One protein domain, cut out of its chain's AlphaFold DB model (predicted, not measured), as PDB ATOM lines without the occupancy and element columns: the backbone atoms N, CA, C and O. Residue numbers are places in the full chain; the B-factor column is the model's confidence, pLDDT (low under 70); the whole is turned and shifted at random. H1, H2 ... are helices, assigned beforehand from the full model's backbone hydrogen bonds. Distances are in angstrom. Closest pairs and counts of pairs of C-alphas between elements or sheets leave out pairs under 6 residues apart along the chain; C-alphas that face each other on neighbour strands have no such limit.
ATOM      1  N   PRO A 130     113.919 166.344 112.276       65.56
ATOM      2  CA  PRO A 130     112.712 166.209 113.081       65.56
ATOM      3  C   PRO A 130     112.748 164.936 113.939       65.56
ATOM      4  O   PRO A 130     112.176 164.926 115.026       65.56
ATOM      5  N   ASP A 131     113.482 163.905 113.503       74.00
ATOM      6  CA  ASP A 131     113.722 162.686 114.280       74.00
ATOM      7  C   ASP A 131     114.600 162.938 115.519       74.00
ATOM      8  O   ASP A 131     114.271 162.488 116.615       74.00
ATOM      9  N   LEU A 132     115.673 163.726 115.394       74.62
ATOM     10  CA  LEU A 132     116.545 164.085 116.516       74.62
ATOM     11  C   LEU A 132     115.804 164.968 117.528       74.62
ATOM     12  O   LEU A 132     115.887 164.731 118.732       74.62
ATOM     13  N   LEU A 133     115.007 165.928 117.049       74.19
ATOM     14  CA  LEU A 133     114.151 166.739 117.915       74.19
ATOM     15  C   LEU A 133     113.098 165.875 118.627       74.19
ATOM     16  O   LEU A 133     112.883 166.038 119.824       74.19
ATOM     17  N   GLY A 134     112.475 164.930 117.918       75.25
ATOM     18  CA  GLY A 134     111.526 163.979 118.496       75.25
ATOM     19  C   GLY A 134     112.162 163.114 119.585       75.25
ATOM     20  O   GLY A 134     111.597 162.975 120.667       75.25
ATOM     21  N   ARG A 135     113.373 162.600 119.351       82.31
ATOM     22  CA  ARG A 135     114.125 161.829 120.353       82.31
ATOM     23  C   ARG A 135     114.477 162.659 121.584       82.31
ATOM     24  O   ARG A 135     114.338 162.159 122.696       82.31
ATOM     25  N   ILE A 136     114.873 163.920 121.416       81.75
ATOM     26  CA  ILE A 136     115.153 164.805 122.555       81.75
ATOM     27  C   ILE A 136     113.864 165.129 123.317       81.75
ATOM     28  O   ILE A 136     113.827 164.997 124.539       81.75
ATOM     29  N   LEU A 137     112.796 165.525 122.619       79.19
ATOM     30  CA  LEU A 137     111.542 165.956 123.240       79.19
ATOM     31  C   LEU A 137     110.818 164.810 123.955       79.19
ATOM     32  O   LEU A 137     110.355 164.990 125.079       79.19
ATOM     33  N   PHE A 138     110.735 163.635 123.328       80.31
ATOM     34  CA  PHE A 138     109.968 162.493 123.840       80.31
ATOM     35  C   PHE A 138     110.822 161.419 124.523       80.31
ATOM     36  O   PHE A 138     110.273 160.550 125.198       80.31
ATOM     37  N   GLY A 139     112.146 161.470 124.379       81.94
ATOM     38  CA  GLY A 139     113.086 160.631 125.119       81.94
ATOM     39  C   GLY A 139     113.591 161.344 126.368       81.94
ATOM     40  O   GLY A 139     113.112 161.093 127.472       81.94
ATOM     41  N   GLU A 140     114.546 162.258 126.190       80.25
ATOM     42  CA  GLU A 140     115.267 162.907 127.297       80.25
ATOM     43  C   GLU A 140     114.412 163.937 128.052       80.25
ATOM     44  O   GLU A 140     114.476 164.038 129.275       80.25
ATOM     45  N   SER A 141     113.568 164.676 127.331       81.62
ATOM     46  CA  SER A 141     112.749 165.770 127.871       81.62
ATOM     47  C   SER A 141     111.291 165.373 128.123       81.62
ATOM     48  O   SER A 141     110.435 166.242 128.295       81.62
ATOM     49  N   ASN A 142     110.987 164.074 128.182       79.56
ATOM     50  CA  ASN A 142     109.609 163.577 128.259       79.56
ATOM     51  C   ASN A 142     108.829 164.151 129.460       79.56
ATOM     52  O   ASN A 142     107.667 164.533 129.337       79.56
ATOM     53  N   LEU A 143     109.483 164.300 130.619       80.00
ATOM     54  CA  LEU A 143     108.871 164.916 131.804       80.00
ATOM     55  C   LEU A 143     108.494 166.387 131.576       80.00
ATOM     56  O   LEU A 143     107.421 166.814 131.998       80.00
ATOM     57  N   LEU A 144     109.345 167.153 130.885       78.75
ATOM     58  CA  LEU A 144     109.050 168.543 130.525       78.75
ATOM     59  C   LEU A 144     107.887 168.613 129.532       78.75
ATOM     60  O   LEU A 144     107.006 169.454 129.689       78.75
ATOM     61  N   MET A 145     107.841 167.704 128.555       81.25
ATOM     62  CA  MET A 145     106.735 167.614 127.600       81.25
ATOM     63  C   MET A 145     105.407 167.262 128.276       81.25
ATOM     64  O   MET A 145     104.387 167.883 127.977       81.25
ATOM     65  N   LEU A 146     105.409 166.325 129.227       80.62
ATOM     66  CA  LEU A 146     104.228 165.996 130.030       80.62
ATOM     67  C   LEU A 146     103.773 167.187 130.879       80.62
ATOM     68  O   LEU A 146     102.584 167.501 130.901       80.62
ATOM     69  N   ALA A 147     104.703 167.890 131.532       82.81
ATOM     70  CA  ALA A 147     104.390 169.088 132.306       82.81
ATOM     71  C   ALA A 147     103.793 170.200 131.427       82.81
ATOM     72  O   ALA A 147     102.765 170.775 131.782       82.81
ATOM     73  N   LEU A 148     104.376 170.457 130.251       81.75
ATOM     74  CA  LEU A 148     103.826 171.397 129.271       81.75
ATOM     75  C   LEU A 148     102.423 170.973 128.819       81.75
ATOM     76  O   LEU A 148     101.526 171.811 128.778       81.75
ATOM     77  N   GLY A 149     102.206 169.684 128.550       83.44
ATOM     78  CA  GLY A 149     100.891 169.143 128.199       83.44
ATOM     79  C   GLY A 149      99.840 169.373 129.289       83.44
ATOM     80  O   GLY A 149      98.730 169.815 128.990       83.44
ATOM     81  N   LEU A 150     100.195 169.154 130.559       87.88
ATOM     82  CA  LEU A 150      99.318 169.426 131.700       87.88
ATOM     83  C   LEU A 150      99.020 170.923 131.857       87.88
ATOM     84  O   LEU A 150      97.878 171.286 132.131       87.88
ATOM     85  N   ILE A 151     100.007 171.796 131.634       88.00
ATOM     86  CA  ILE A 151      99.809 173.253 131.639       88.00
ATOM     87  C   ILE A 151      98.852 173.665 130.517       88.00
ATOM     88  O   ILE A 151      97.914 174.425 130.762       88.00
ATOM     89  N   PHE A 152      99.034 173.140 129.302       84.94
ATOM     90  CA  PHE A 152      98.124 173.393 128.184       84.94
ATOM     91  C   PHE A 152      96.701 172.936 128.512       84.94
ATOM     92  O   PHE A 152      95.762 173.715 128.342       84.94
ATOM     93  N   LEU A 153      96.534 171.730 129.059       87.50
ATOM     94  CA  LEU A 153      95.231 171.206 129.468       87.50
ATOM     95  C   LEU A 153      94.574 172.070 130.556       87.50
ATOM     96  O   LEU A 153      93.393 172.405 130.448       87.50
ATOM     97  N   ALA A 154      95.330 172.475 131.576       87.06
ATOM     98  CA  ALA A 154      94.842 173.346 132.643       87.06
ATOM     99  C   ALA A 154      94.450 174.733 132.110       87.06
ATOM    100  O   ALA A 154      93.402 175.264 132.467       87.06
ATOM    101  N   SER A 155      95.246 175.303 131.200       85.00
ATOM    102  CA  SER A 155      94.942 176.596 130.580       85.00
ATOM    103  C   SER A 155      93.696 176.535 129.688       85.00
ATOM    104  O   SER A 155      92.860 177.434 129.748       85.00
ATOM    105  N   ALA A 156      93.520 175.454 128.919       83.38
ATOM    106  CA  ALA A 156      92.368 175.261 128.046       83.38
ATOM    107  C   ALA A 156      91.077 175.041 128.847       83.38
ATOM    108  O   ALA A 156      90.066 175.687 128.574       83.38
ATOM    109  N   THR A 157      91.115 174.175 129.862       87.19
ATOM    110  CA  THR A 157      89.964 173.925 130.747       87.19
ATOM    111  C   THR A 157      89.620 175.155 131.586       87.19
ATOM    112  O   THR A 157      88.446 175.504 131.689       87.19
ATOM    113  N   GLY A 158      90.619 175.875 132.107       84.00
ATOM    114  CA  GLY A 158      90.428 177.142 132.814       84.00
ATOM    115  C   GLY A 158      89.817 178.230 131.927       84.00
ATOM    116  O   GLY A 158      88.842 178.868 132.322       84.00
ATOM    117  N   ALA A 159      90.323 178.410 130.704       81.31
ATOM    118  CA  ALA A 159      89.748 179.347 129.740       81.31
ATOM    119  C   ALA A 159      88.298 178.980 129.386       81.31
ATOM    120  O   ALA A 159      87.434 179.856 129.355       81.31
ATOM    121  N   LEU A 160      88.009 177.690 129.175       81.69
ATOM    122  CA  LEU A 160      86.659 177.201 128.899       81.69
ATOM    123  C   LEU A 160      85.708 177.461 130.075       81.69
ATOM    124  O   LEU A 160      84.608 177.969 129.865       81.69
ATOM    125  N   ALA A 161      86.143 177.177 131.304       83.44
ATOM    126  CA  ALA A 161      85.367 177.424 132.516       83.44
ATOM    127  C   ALA A 161      85.047 178.917 132.698       83.44
ATOM    128  O   ALA A 161      83.917 179.262 133.032       83.44
ATOM    129  N   LEU A 162      85.996 179.814 132.409       83.94
ATOM    130  CA  LEU A 162      85.770 181.265 132.453       83.94
ATOM    131  C   LEU A 162      84.777 181.751 131.385       83.94
ATOM    132  O   LEU A 162      84.049 182.718 131.614       83.94
ATOM    133  N   VAL A 163      84.755 181.110 130.214       80.56
ATOM    134  CA  VAL A 163      83.821 181.446 129.131       80.56
ATOM    135  C   VAL A 163      82.419 180.906 129.425       80.56
ATOM    136  O   VAL A 163      81.451 181.650 129.288       80.56
ATOM    137  N   MET A 164      82.301 179.644 129.849       80.12
ATOM    138  CA  MET A 164      81.014 178.989 130.124       80.12
ATOM    139  C   MET A 164      80.383 179.434 131.447       80.12
ATOM    140  O   MET A 164      79.168 179.591 131.523       80.12
ATOM    141  N   GLY A 165      81.191 179.719 132.472       64.44
ATOM    142  CA  GLY A 165      80.726 180.168 133.790       64.44
ATOM    143  C   GLY A 165      80.067 181.552 133.803       64.44
ATOM    144  O   GLY A 165      79.588 181.989 134.841       64.44
ATOM    145  N   ARG A 166      80.022 182.248 132.661       59.47
ATOM    146  CA  ARG A 166      79.312 183.523 132.473       59.47
ATOM    147  C   ARG A 166      77.871 183.374 131.970       59.47
ATOM    148  O   ARG A 166      77.250 184.379 131.651       59.47
ATOM    149  N   SER A 167      77.343 182.154 131.870       47.81
ATOM    150  CA  SER A 167      76.023 181.900 131.275       47.81
ATOM    151  C   SER A 167      74.815 182.274 132.158       47.81
ATOM    152  O   SER A 167      73.691 182.115 131.690       47.81
ATOM    153  N   GLU A 168      74.996 182.770 133.391       48.88
ATOM    154  CA  GLU A 168      73.875 182.996 134.336       48.88
ATOM    155  C   GLU A 168      73.883 184.344 135.098       48.88
ATOM    156  O   GLU A 168      73.171 184.483 136.091       48.88
ATOM    157  N   SER A 169      74.630 185.365 134.655       44.91
ATOM    158  CA  SER A 169      74.547 186.732 135.225       44.91
ATOM    159  C   SER A 169      74.145 187.761 134.183       44.91
ATOM    160  O   SER A 169      73.280 188.609 134.483       44.91
TER     161      SER A 169
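Overview. This is residues 130 to 169 of the 169 residues of an uncharacterized protein of Deltaproteobacteria bacterium (UniProt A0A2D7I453). Two helices meet near their ends as an L: the short H1 is one arm, and the long H2 is the other, making most of the length. Residues 147 to 169, of which 147 to 164 belong to H2, stick out free. The printed part has 40 residues, with helices H1 and H2 in that order and no named strand; it is all helix. It is extended, with a radius of gyration of the C-alphas of 15.9 A and spans of 51 by 17 by 5 A.

Arrangement. H1, residues 130 to 140, and H2, residues 142 to 164, are close but not clearly touching; their closest C-alphas, of Leu 137 and Met 145, are 6.7 A apart. Their lines are about perpendicular, at 89 degrees. In H1 and H2 every O i to N i+4 pair is within hydrogen-bond range.

Along the chain. H1 begins at C-alpha 130 (112.712, 166.209, 113.081) and is 14.8 A long. H2 is 32.5 A long and ends at C-alpha 164 (81.014, 178.989, 130.124).

Size, cuts and confidence. The C-alphas of Leu 132 and Ser 169, the two farthest apart, are 51.3 A apart. The printed part has no cut, and the link from H1 to H2 is tight. The pLDDT is under 70 at residue 130 and residues 165 to 169.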